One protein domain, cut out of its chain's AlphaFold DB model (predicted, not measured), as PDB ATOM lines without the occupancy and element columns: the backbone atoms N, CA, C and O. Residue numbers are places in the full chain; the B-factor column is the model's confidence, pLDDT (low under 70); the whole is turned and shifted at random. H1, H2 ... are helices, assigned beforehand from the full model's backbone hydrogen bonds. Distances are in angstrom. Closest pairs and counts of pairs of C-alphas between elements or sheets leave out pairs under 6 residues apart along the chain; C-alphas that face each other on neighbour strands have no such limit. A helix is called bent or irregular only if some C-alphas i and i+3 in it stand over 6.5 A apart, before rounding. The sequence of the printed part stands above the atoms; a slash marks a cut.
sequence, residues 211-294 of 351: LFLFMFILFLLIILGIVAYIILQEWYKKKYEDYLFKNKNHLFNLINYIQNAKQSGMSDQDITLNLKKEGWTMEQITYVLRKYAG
ATOM      1  N   LEU A 211     -19.490 -15.988 -33.423       76.88
ATOM      2  CA  LEU A 211     -19.457 -17.416 -33.097       76.88
ATOM      3  C   LEU A 211     -18.315 -17.735 -32.122       76.88
ATOM      4  O   LEU A 211     -18.515 -18.455 -31.150       76.88
ATOM      5  N   PHE A 212     -17.135 -17.143 -32.333       85.00
ATOM      6  CA  PHE A 212     -16.004 -17.273 -31.416       85.00
ATOM      7  C   PHE A 212     -16.329 -16.716 -30.027       85.00
ATOM      8  O   PHE A 212     -16.052 -17.379 -29.032       85.00
ATOM      9  N   LEU A 213     -16.964 -15.541 -29.943       86.50
ATOM     10  CA  LEU A 213     -17.381 -14.957 -28.668       86.50
ATOM     11  C   LEU A 213     -18.400 -15.850 -27.944       86.50
ATOM     12  O   LEU A 213     -18.267 -16.073 -26.743       86.50
ATOM     13  N   PHE A 214     -19.374 -16.404 -28.669       88.62
ATOM     14  CA  PHE A 214     -20.336 -17.354 -28.108       88.62
ATOM     15  C   PHE A 214     -19.645 -18.619 -27.575       88.62
ATOM     16  O   PHE A 214     -19.856 -19.001 -26.424       88.62
ATOM     17  N   MET A 215     -18.758 -19.222 -28.372       90.00
ATOM     18  CA  MET A 215     -17.981 -20.399 -27.967       90.00
ATOM     19  C   MET A 215     -17.072 -20.104 -26.765       90.00
ATOM     20  O   MET A 215     -16.935 -20.942 -25.877       90.00
ATOM     21  N   PHE A 216     -16.492 -18.904 -26.696       93.38
ATOM     22  CA  PHE A 216     -15.664 -18.464 -25.576       93.38
ATOM     23  C   PHE A 216     -16.472 -18.309 -24.279       93.38
ATOM     24  O   PHE A 216     -16.045 -18.785 -23.228       93.38
ATOM     25  N   ILE A 217     -17.661 -17.699 -24.348       93.94
ATOM     26  CA  ILE A 217     -18.567 -17.566 -23.196       93.94
ATOM     27  C   ILE A 217     -19.018 -18.947 -22.704       93.94
ATOM     28  O   ILE A 217     -18.991 -19.213 -21.501       93.94
ATOM     29  N   LEU A 218     -19.377 -19.845 -23.626       94.56
ATOM     30  CA  LEU A 218     -19.779 -21.211 -23.294       94.56
ATOM     31  C   LEU A 218     -18.643 -21.984 -22.605       94.56
ATOM     32  O   LEU A 218     -18.863 -22.651 -21.594       94.56
ATOM     33  N   PHE A 219     -17.414 -21.848 -23.106       95.06
ATOM     34  CA  PHE A 219     -16.227 -22.450 -22.502       95.06
ATOM     35  C   PHE A 219     -15.958 -21.926 -21.081       95.06
ATOM     36  O   PHE A 219     -15.697 -22.716 -20.171       95.06
ATOM     37  N   LEU A 220     -16.083 -20.611 -20.857       95.31
ATOM     38  CA  LEU A 220     -15.918 -20.000 -19.533       95.31
ATOM     39  C   LEU A 220     -16.946 -20.541 -18.523       95.31
ATOM     40  O   LEU A 220     -16.602 -20.817 -17.372       95.31
ATOM     41  N   LEU A 221     -18.193 -20.737 -18.960       95.75
ATOM     42  CA  LEU A 221     -19.269 -21.270 -18.123       95.75
ATOM     43  C   LEU A 221     -18.992 -22.718 -17.691       95.75
ATOM     44  O   LEU A 221     -19.178 -23.059 -16.522       95.75
ATOM     45  N   ILE A 222     -18.471 -23.551 -18.598       94.75
ATOM     46  CA  ILE A 222     -18.068 -24.930 -18.283       94.75
ATOM     47  C   ILE A 222     -16.933 -24.943 -17.250       94.75
ATOM     48  O   ILE A 222     -17.003 -25.695 -16.276       94.75
ATOM     49  N   ILE A 223     -15.917 -24.085 -17.408       93.06
ATOM     50  CA  ILE A 223     -14.824 -23.967 -16.429       93.06
ATOM     51  C   ILE A 223     -15.367 -23.587 -15.052       93.06
ATOM     52  O   ILE A 223     -14.980 -24.193 -14.053       93.06
ATOM     53  N   LEU A 224     -16.278 -22.615 -14.986       94.44
ATOM     54  CA  LEU A 224     -16.857 -22.169 -13.723       94.44
ATOM     55  C   LEU A 224     -17.637 -23.296 -13.028       94.44
ATOM     56  O   LEU A 224     -17.500 -23.478 -11.818       94.44
ATOM     57  N   GLY A 225     -18.366 -24.111 -13.796       93.81
ATOM     58  CA  GLY A 225     -19.017 -25.324 -13.295       93.81
ATOM     59  C   GLY A 225     -18.027 -26.344 -12.720       93.81
ATOM     60  O   GLY A 225     -18.252 -26.873 -11.634       93.81
ATOM     61  N   ILE A 226     -16.895 -26.572 -13.395       90.50
ATOM     62  CA  ILE A 226     -15.837 -27.476 -12.911       90.50
ATOM     63  C   ILE A 226     -15.212 -26.945 -11.616       90.50
ATOM     64  O   ILE A 226     -15.014 -27.707 -10.671       90.50
ATOM     65  N   VAL A 227     -14.927 -25.644 -11.534       89.94
ATOM     66  CA  VAL A 227     -14.371 -25.025 -10.319       89.94
ATOM     67  C   VAL A 227     -15.344 -25.164  -9.149       89.94
ATOM     68  O   VAL A 227     -14.941 -25.603  -8.070       89.94
ATOM     69  N   ALA A 228     -16.628 -24.859  -9.362       90.50
ATOM     70  CA  ALA A 228     -17.663 -25.036  -8.347       90.50
ATOM     71  C   ALA A 228     -17.761 -26.500  -7.888       90.50
ATOM     72  O   ALA A 228     -17.829 -26.771  -6.687       90.50
ATOM     73  N   TYR A 229     -17.686 -27.447  -8.828       89.25
ATOM     74  CA  TYR A 229     -17.680 -28.875  -8.523       89.25
ATOM     75  C   TYR A 229     -16.477 -29.283  -7.662       89.25
ATOM     76  O   TYR A 229     -16.649 -29.999  -6.679       89.25
ATOM     77  N   ILE A 230     -15.270 -28.797  -7.970       86.62
ATOM     78  CA  ILE A 230     -14.057 -29.089  -7.186       86.62
ATOM     79  C   ILE A 230     -14.174 -28.528  -5.761       86.62
ATOM     80  O   ILE A 230     -13.826 -29.219  -4.801       86.62
ATOM     81  N   ILE A 231     -14.693 -27.305  -5.601       86.88
ATOM     82  CA  ILE A 231     -14.924 -26.704  -4.277       86.88
ATOM     83  C   ILE A 231     -15.902 -27.563  -3.472       86.88
ATOM     84  O   ILE A 231     -15.633 -27.886  -2.312       86.88
ATOM     85  N   LEU A 232     -17.013 -27.972  -4.092       85.44
ATOM     86  CA  LEU A 232     -18.011 -28.819  -3.448       85.44
ATOM     87  C   LEU A 232     -17.430 -30.191  -3.087       85.44
ATOM     88  O   LEU A 232     -17.664 -30.680  -1.986       85.44
ATOM     89  N   GLN A 233     -16.621 -30.779  -3.971       84.12
ATOM     90  CA  GLN A 233     -15.933 -32.048  -3.736       84.12
ATOM     91  C   GLN A 233     -15.002 -31.965  -2.515       84.12
ATOM     92  O   GLN A 233     -14.994 -32.871  -1.679       84.12
ATOM     93  N   GLU A 234     -14.227 -30.887  -2.378       83.75
ATOM     94  CA  GLU A 234     -13.305 -30.699  -1.251       83.75
ATOM     95  C   GLU A 234     -14.049 -30.415   0.063       83.75
ATOM     96  O   GLU A 234     -13.675 -30.940   1.117       83.75
ATOM     97  N   TRP A 235     -15.137 -29.639   0.008       85.12
ATOM     98  CA  TRP A 235     -16.022 -29.434   1.155       85.12
ATOM     99  C   TRP A 235     -16.650 -30.751   1.608       85.12
ATOM    100  O   TRP A 235     -16.593 -31.089   2.791       85.12
ATOM    101  N   TYR A 236     -17.167 -31.539   0.662       82.94
ATOM    102  CA  TYR A 236     -17.795 -32.823   0.941       82.94
ATOM    103  C   TYR A 236     -16.809 -33.768   1.638       82.94
ATOM    104  O   TYR A 236     -17.111 -34.329   2.684       82.94
ATOM    105  N   LYS A 237     -15.567 -33.873   1.158       76.56
ATOM    106  CA  LYS A 237     -14.540 -34.704   1.814       76.56
ATOM    107  C   LYS A 237     -14.255 -34.307   3.262       76.56
ATOM    108  O   LYS A 237     -14.012 -35.176   4.093       76.56
ATOM    109  N   LYS A 238     -14.228 -33.006   3.556       79.75
ATOM    110  CA  LYS A 238     -13.760 -32.485   4.850       79.75
ATOM    111  C   LYS A 238     -14.866 -32.270   5.875       79.75
ATOM    112  O   LYS A 238     -14.574 -32.267   7.065       79.75
ATOM    113  N   LYS A 239     -16.095 -32.009   5.430       82.19
ATOM    114  CA  LYS A 239     -17.187 -31.529   6.287       82.19
ATOM    115  C   LYS A 239     -18.458 -32.354   6.204       82.19
ATOM    116  O   LYS A 239     -19.317 -32.191   7.062       82.19
ATOM    117  N   TYR A 240     -18.579 -33.251   5.230       83.50
ATOM    118  CA  TYR A 240     -19.806 -34.020   5.065       83.50
ATOM    119  C   TYR A 240     -20.066 -34.993   6.218       83.50
ATOM    120  O   TYR A 240     -21.206 -35.126   6.645       83.50
ATOM    121  N   GLU A 241     -19.029 -35.619   6.781       84.81
ATOM    122  CA  GLU A 241     -19.183 -36.485   7.959       84.81
ATOM    123  C   GLU A 241     -19.702 -35.707   9.176       84.81
ATOM    124  O   GLU A 241     -20.634 -36.159   9.836       84.81
ATOM    125  N   ASP A 242     -19.152 -34.513   9.421       84.56
ATOM    126  CA  ASP A 242     -19.582 -33.621  10.505       84.56
ATOM    127  C   ASP A 242     -21.009 -33.085  10.271       84.56
ATOM    128  O   ASP A 242     -21.777 -32.901  11.216       84.56
ATOM    129  N   TYR A 243     -21.379 -32.840   9.009       85.56
ATOM    130  CA  TYR A 243     -22.733 -32.442   8.621       85.56
ATOM    131  C   TYR A 243     -23.741 -33.577   8.853       85.56
ATOM    132  O   TYR A 243     -24.806 -33.362   9.435       85.56
ATOM    133  N   LEU A 244     -23.386 -34.793   8.431       86.25
ATOM    134  CA  LEU A 244     -24.245 -35.971   8.491       86.25
ATOM    135  C   LEU A 244     -24.384 -36.510   9.926       86.25
ATOM    136  O   LEU A 244     -25.453 -36.986  10.312       86.25
ATOM    137  N   PHE A 245     -23.334 -36.381  10.744       88.56
ATOM    138  CA  PHE A 245     -23.309 -36.771  12.153       88.56
ATOM    139  C   PHE A 245     -22.871 -35.594  13.024       88.56
ATOM    140  O   PHE A 245     -21.710 -35.476  13.408       88.56
ATOM    141  N   LYS A 246     -23.841 -34.762  13.422       81.75
ATOM    142  CA  LYS A 246     -23.619 -33.599  14.306       81.75
ATOM    143  C   LYS A 246     -22.878 -33.934  15.612       81.75
ATOM    144  O   LYS A 246     -22.275 -33.053  16.215       81.75
ATOM    145  N   ASN A 247     -22.942 -35.189  16.065       84.69
ATOM    146  CA  ASN A 247     -22.244 -35.689  17.244       84.69
ATOM    147  C   ASN A 247     -21.330 -36.862  16.859       84.69
ATOM    148  O   ASN A 247     -21.800 -37.875  16.338       84.69
ATOM    149  N   LYS A 248     -20.035 -36.759  17.179       77.56
ATOM    150  CA  LYS A 248     -19.024 -37.794  16.887       77.56
ATOM    151  C   LYS A 248     -19.359 -39.152  17.511       77.56
ATOM    152  O   LYS A 248     -19.035 -40.189  16.937       77.56
ATOM    153  N   ASN A 249     -20.077 -39.151  18.634       86.50
ATOM    154  CA  ASN A 249     -20.508 -40.378  19.300       86.50
ATOM    155  C   ASN A 249     -21.556 -41.138  18.478       86.50
ATOM    156  O   ASN A 249     -21.626 -42.358  18.559       86.50
ATOM    157  N   HIS A 250     -22.346 -40.451  17.646       89.75
ATOM    158  CA  HIS A 250     -23.391 -41.091  16.843       89.75
ATOM    159  C   HIS A 250     -22.797 -42.017  15.788       89.75
ATOM    160  O   HIS A 250     -23.246 -43.151  15.639       89.75
ATOM    161  N   LEU A 251     -21.755 -41.561  15.093       88.88
ATOM    162  CA  LEU A 251     -21.082 -42.382  14.096       88.88
ATOM    163  C   LEU A 251     -20.424 -43.606  14.739       88.88
ATOM    164  O   LEU A 251     -20.568 -44.715  14.236       88.88
ATOM    165  N   PHE A 252     -19.745 -43.413  15.871       89.44
ATOM    166  CA  PHE A 252     -19.129 -44.505  16.619       89.44
ATOM    167  C   PHE A 252     -20.165 -45.542  17.080       89.44
ATOM    168  O   PHE A 252     -19.986 -46.737  16.854       89.44
ATOM    169  N   ASN A 253     -21.286 -45.086  17.645       91.94
ATOM    170  CA  ASN A 253     -22.370 -45.959  18.096       91.94
ATOM    171  C   ASN A 253     -22.978 -46.760  16.939       91.94
ATOM    172  O   ASN A 253     -23.215 -47.957  17.085       91.94
ATOM    173  N   LEU A 254     -23.182 -46.128  15.780       92.38
ATOM    174  CA  LEU A 254     -23.694 -46.796  14.584       92.38
ATOM    175  C   LEU A 254     -22.718 -47.837  14.032       92.38
ATOM    176  O   LEU A 254     -23.145 -48.930  13.668       92.38
ATOM    177  N   ILE A 255     -21.419 -47.531  13.993       91.44
ATOM    178  CA  ILE A 255     -20.392 -48.486  13.553       91.44
ATOM    179  C   ILE A 255     -20.363 -49.699  14.487       91.44
ATOM    180  O   ILE A 255     -20.395 -50.831  14.008       91.44
ATOM    181  N   ASN A 256     -20.376 -49.478  15.804       93.31
ATOM    182  CA  ASN A 256     -20.392 -50.562  16.788       93.31
ATOM    183  C   ASN A 256     -21.669 -51.400  16.701       93.31
ATOM    184  O   ASN A 256     -21.608 -52.626  16.767       93.31
ATOM    185  N   TYR A 257     -22.826 -50.757  16.515       94.50
ATOM    186  CA  TYR A 257     -24.085 -51.463  16.300       94.50
ATOM    187  C   TYR A 257     -24.014 -52.365  15.064       94.50
ATOM    188  O   TYR A 257     -24.330 -53.547  15.158       94.50
ATOM    189  N   ILE A 258     -23.554 -51.834  13.926       93.88
ATOM    190  CA  ILE A 258     -23.419 -52.602  12.680       93.88
ATOM    191  C   ILE A 258     -22.439 -53.759  12.870       93.88
ATOM    192  O   ILE A 258     -22.736 -54.871  12.446       93.88
ATOM    193  N   GLN A 259     -21.307 -53.529  13.539       94.31
ATOM    194  CA  GLN A 259     -20.330 -54.572  13.836       94.31
ATOM    195  C   GLN A 259     -20.949 -55.715  14.651       94.31
ATOM    196  O   GLN A 259     -20.817 -56.875  14.265       94.31
ATOM    197  N   ASN A 260     -21.668 -55.397  15.729       95.31
ATOM    198  CA  ASN A 260     -22.328 -56.395  16.570       95.31
ATOM    199  C   ASN A 260     -23.454 -57.115  15.813       95.31
ATOM    200  O   ASN A 260     -23.562 -58.337  15.871       95.31
ATOM    201  N   ALA A 261     -24.266 -56.382  15.046       93.31
ATOM    202  CA  ALA A 261     -25.331 -56.958  14.230       93.31
ATOM    203  C   ALA A 261     -24.777 -57.911  13.158       93.31
ATOM    204  O   ALA A 261     -25.344 -58.979  12.921       93.31
ATOM    205  N   LYS A 262     -23.636 -57.563  12.550       92.75
ATOM    206  CA  LYS A 262     -22.933 -58.411  11.584       92.75
ATOM    207  C   LYS A 262     -22.353 -59.668  12.207       92.75
ATOM    208  O   LYS A 262     -22.489 -60.736  11.621       92.75
ATOM    209  N   GLN A 263     -21.758 -59.558  13.393       92.81
ATOM    210  CA  GLN A 263     -21.271 -60.718  14.144       92.81
ATOM    211  C   GLN A 263     -22.412 -61.674  14.528       92.81
ATOM    212  O   GLN A 263     -22.217 -62.884  14.520       92.81
ATOM    213  N   SER A 264     -23.615 -61.145  14.759       91.50
ATOM    214  CA  SER A 264     -24.839 -61.922  14.998       91.50
ATOM    215  C   SER A 264     -25.515 -62.462  13.724       91.50
ATOM    216  O   SER A 264     -26.612 -63.008  13.806       91.50
ATOM    217  N   GLY A 265     -24.904 -62.306  12.542       92.44
ATOM    218  CA  GLY A 265     -25.411 -62.858  11.278       92.44
ATOM    219  C   GLY A 265     -26.493 -62.030  10.571       92.44
ATOM    220  O   GLY A 265     -27.123 -62.526   9.640       92.44
ATOM    221  N   MET A 266     -26.721 -60.775  10.970       94.12
ATOM    222  CA  MET A 266     -27.772 -59.927  10.392       94.12
ATOM    223  C   MET A 266     -27.418 -59.413   8.979       94.12
ATOM    224  O   MET A 266     -26.298 -58.946   8.709       94.12
ATOM    225  N   SER A 267     -28.387 -59.452   8.056       94.62
ATOM    226  CA  SER A 267     -28.212 -58.942   6.690       94.62
ATOM    227  C   SER A 267     -28.137 -57.405   6.654       94.62
ATOM    228  O   SER A 267     -28.608 -56.723   7.562       94.62
ATOM    229  N   ASP A 268     -27.550 -56.823   5.597       91.12
ATOM    230  CA  ASP A 268     -27.526 -55.352   5.424       91.12
ATOM    231  C   ASP A 268     -28.939 -54.754   5.349       91.12
ATOM    232  O   ASP A 268     -29.160 -53.616   5.769       91.12
ATOM    233  N   GLN A 269     -29.902 -55.523   4.830       93.31
ATOM    234  CA  GLN A 269     -31.298 -55.111   4.713       93.31
ATOM    235  C   GLN A 269     -31.952 -55.013   6.093       93.31
ATOM    236  O   GLN A 269     -32.564 -53.992   6.404       93.31
ATOM    237  N   ASP A 270     -31.742 -56.012   6.949       94.19
ATOM    238  CA  ASP A 270     -32.295 -56.033   8.307       94.19
ATOM    239  C   ASP A 270     -31.667 -54.944   9.188       94.19
ATOM    240  O   ASP A 270     -32.378 -54.222   9.891       94.19
ATOM    241  N   ILE A 271     -30.348 -54.742   9.078       93.75
ATOM    242  CA  ILE A 271     -29.635 -53.637   9.741       93.75
ATOM    243  C   ILE A 271     -30.216 -52.288   9.296       93.75
ATOM    244  O   ILE A 271     -30.475 -51.416  10.126       93.75
ATOM    245  N   THR A 272     -30.465 -52.117   7.994       94.00
ATOM    246  CA  THR A 272     -31.058 -50.889   7.444       94.00
ATOM    247  C   THR A 272     -32.467 -50.657   7.982       94.00
ATOM    248  O   THR A 272     -32.802 -49.535   8.361       94.00
ATOM    249  N   LEU A 273     -33.301 -51.700   8.034       94.69
ATOM    250  CA  LEU A 273     -34.664 -51.612   8.554       94.69
ATOM    251  C   LEU A 273     -34.684 -51.256  10.044       94.69
ATOM    252  O   LEU A 273     -35.487 -50.418  10.450       94.69
ATOM    253  N   ASN A 274     -33.786 -51.834  10.841       94.56
ATOM    254  CA  ASN A 274     -33.678 -51.526  12.265       94.56
ATOM    255  C   ASN A 274     -33.220 -50.084  12.492       94.56
ATOM    256  O   ASN A 274     -33.868 -49.344  13.224       94.56
ATOM    257  N   LEU A 275     -32.179 -49.630  11.790       93.81
ATOM    258  CA  LEU A 275     -31.708 -48.249  11.914       93.81
ATOM    259  C   LEU A 275     -32.748 -47.224  11.436       93.81
ATOM    260  O   LEU A 275     -32.871 -46.159  12.037       93.81
ATOM    261  N   LYS A 276     -33.547 -47.545  10.409       94.62
ATOM    262  CA  LYS A 276     -34.681 -46.698  10.005       94.62
ATOM    263  C   LYS A 276     -35.737 -46.569  11.100       94.62
ATOM    264  O   LYS A 276     -36.256 -45.475  11.294       94.62
ATOM    265  N   LYS A 277     -36.071 -47.668  11.786       94.50
ATOM    266  CA  LYS A 277     -37.054 -47.664  12.885       94.50
ATOM    267  C   LYS A 277     -36.597 -46.781  14.049       94.50
ATOM    268  O   LYS A 277     -37.420 -46.087  14.628       94.50
ATOM    269  N   GLU A 278     -35.291 -46.740  14.307       91.00
ATOM    270  CA  GLU A 278     -34.652 -45.883  15.319       91.00
ATOM    271  C   GLU A 278     -34.467 -44.416  14.869       91.00
ATOM    272  O   GLU A 278     -33.837 -43.619  15.561       91.00
ATOM    273  N   GLY A 279     -34.998 -44.034  13.699       90.62
ATOM    274  CA  GLY A 279     -35.022 -42.648  13.223       90.62
ATOM    275  C   GLY A 279     -33.798 -42.197  12.420       90.62
ATOM    276  O   GLY A 279     -33.680 -41.008  12.116       90.62
ATOM    277  N   TRP A 280     -32.893 -43.104  12.035       92.94
ATOM    278  CA  TRP A 280     -31.749 -42.751  11.189       92.94
ATOM    279  C   TRP A 280     -32.156 -42.556   9.726       92.94
ATOM    280  O   TRP A 280     -32.920 -43.333   9.148       92.94
ATOM    281  N   THR A 281     -31.597 -41.526   9.091       92.12
ATOM    282  CA  THR A 281     -31.860 -41.236   7.676       92.12
ATOM    283  C   THR A 281     -31.163 -42.242   6.759       92.12
ATOM    284  O   THR A 281     -30.105 -42.786   7.081       92.12
ATOM    285  N   MET A 282     -31.716 -42.461   5.561       89.12
ATOM    286  CA  MET A 282     -31.103 -43.352   4.564       89.12
ATOM    287  C   MET A 282     -29.679 -42.949   4.180       89.12
ATOM    288  O   MET A 282     -28.847 -43.814   3.908       89.12
ATOM    289  N   GLU A 283     -29.397 -41.650   4.173       88.44
ATOM    290  CA  GLU A 283     -28.080 -41.096   3.869       88.44
ATOM    291  C   GLU A 283     -27.062 -41.459   4.960       88.44
ATOM    292  O   GLU A 283     -25.994 -41.985   4.645       88.44
ATOM    293  N   GLN A 284     -27.433 -41.304   6.239       91.44
ATOM    294  CA  GLN A 284     -26.632 -41.747   7.388       91.44
ATOM    295  C   GLN A 284     -26.381 -43.256   7.348       91.44
ATOM    296  O   GLN A 284     -25.233 -43.686   7.425       91.44
ATOM    297  N   ILE A 285     -27.429 -44.063   7.169       92.00
ATOM    298  CA  ILE A 285     -27.324 -45.530   7.151       92.00
ATOM    299  C   ILE A 285     -26.406 -45.995   6.013       92.00
ATOM    300  O   ILE A 285     -25.489 -46.787   6.231       92.00
ATOM    301  N   THR A 286     -26.605 -45.456   4.807       89.75
ATOM    302  CA  THR A 286     -25.785 -45.784   3.631       89.75
ATOM    303  C   THR A 286     -24.330 -45.379   3.843       89.75
ATOM    304  O   THR A 286     -23.424 -46.139   3.492       89.75
ATOM    305  N   TYR A 287     -24.097 -44.206   4.436       91.00
ATOM    306  CA  TYR A 287     -22.759 -43.741   4.771       91.00
ATOM    307  C   TYR A 287     -22.057 -44.705   5.728       91.00
ATOM    308  O   TYR A 287     -20.946 -45.140   5.430       91.00
ATOM    309  N   VAL A 288     -22.701 -45.090   6.840       90.94
ATOM    310  CA  VAL A 288     -22.065 -45.967   7.836       90.94
ATOM    311  C   VAL A 288     -21.866 -47.386   7.301       90.94
ATOM    312  O   VAL A 288     -20.789 -47.940   7.497       90.94
ATOM    313  N   LEU A 289     -22.822 -47.958   6.561       90.81
ATOM    314  CA  LEU A 289     -22.654 -49.280   5.937       90.81
ATOM    315  C   LEU A 289     -21.490 -49.299   4.936       90.81
ATOM    316  O   LEU A 289     -20.676 -50.222   4.942       90.81
ATOM    317  N   ARG A 290     -21.365 -48.257   4.100       89.19
ATOM    318  CA  ARG A 290     -20.219 -48.112   3.189       89.19
ATOM    319  C   ARG A 290     -18.915 -47.921   3.962       89.19
ATOM    320  O   ARG A 290     -17.932 -48.567   3.609       89.19
ATOM    321  N   LYS A 291     -18.922 -47.105   5.022       89.12
ATOM    322  CA  LYS A 291     -17.752 -46.855   5.880       89.12
ATOM    323  C   LYS A 291     -17.276 -48.136   6.567       89.12
ATOM    324  O   LYS A 291     -16.088 -48.433   6.521       89.12
ATOM    325  N   TYR A 292     -18.199 -48.912   7.134       89.69
ATOM    326  CA  TYR A 292     -17.927 -50.212   7.752       89.69
ATOM    327  C   TYR A 292     -17.336 -51.206   6.743       89.69
ATOM    328  O   TYR A 292     -16.355 -51.877   7.037       89.69
ATOM    329  N   ALA A 293     -17.873 -51.244   5.520       87.12
ATOM    330  CA  ALA A 293     -17.378 -52.107   4.448       87.12
ATOM    331  C   ALA A 293     -16.076 -51.614   3.776       87.12
ATOM    332  O   ALA A 293     -15.658 -52.200   2.778       87.12
ATOM    333  N   GLY A 294     -15.472 -50.511   4.240       83.88
ATOM    334  CA  GLY A 294     -14.292 -49.900   3.610       83.88
ATOM    335  C   GLY A 294     -14.547 -49.336   2.204       83.88
ATOM    336  O   GLY A 294     -13.609 -49.087   1.448       83.88
TER     337      GLY A 294
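AT A GLANCE: This is residues 211 to 294 of the 351 residues of an uncharacterized protein of Archaeon GW2011_AR13 (UniProt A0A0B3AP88). One long helix, H1, sticks out with residues 211 to 240 as an arm from a small head, in which the shorter helices H2, H3 and H4 sit together and H4 packs on both H2 and H3. The arm makes the length of the whole, and H1 kinks close to the head. The printed part has 84 residues with four named helices, H1 to H4 in chain order, and no named strand; the class is all helix. It is extended, with a radius of gyration of the C-alphas of 19.7 A and spans of 65 by 24 by 23 A.

IN THESE COORDINATES: H1, residues 211 to 244, begins at C-alpha 211 (-19.457, -17.416, -33.097) and measures 45.8 A. It is irregular: C-alphas 238 and 241 are 7.4 A apart, with a kink of 57 degrees near residue 238. H2, residues 248 to 263, measures 23.2 A. H3 is residues 268 to 277, 14.3 A, and H4 is residues 282 to 292, 15.2 A, ending at C-alpha 292 (-17.927, -50.212, 7.752).

HOW THE PARTS SIT: H1 is close to H4 but not clearly touching, the closest C-alphas being those of Leu 244 and Gln 284, 6.3 A apart. H1 and H3 are apart. H2 and H4 touch, closest at the C-alphas of Ile 255 and Val 288, 6.5 A, at a steep tilt of 67 degrees, only just short of about perpendicular. H3 and H4 form a helical hairpin and touch at the C-alphas of Thr 272 and Ile 285, 6.5 A. Every O i to N i+4 pair is within hydrogen-bond range in H2, H3 and H4; in H1, 28 of 30 are.

THE WHOLE: The C-alphas of Leu 211 and Ser 264, the two farthest apart, are 65.7 A apart. Without residues 211 to 240, the body spans 30 by 20 by 17 A. The three links are tight, and the printed part has no cut. Mean pLDDT of the printed part is 89.8; no printed residue is under 70.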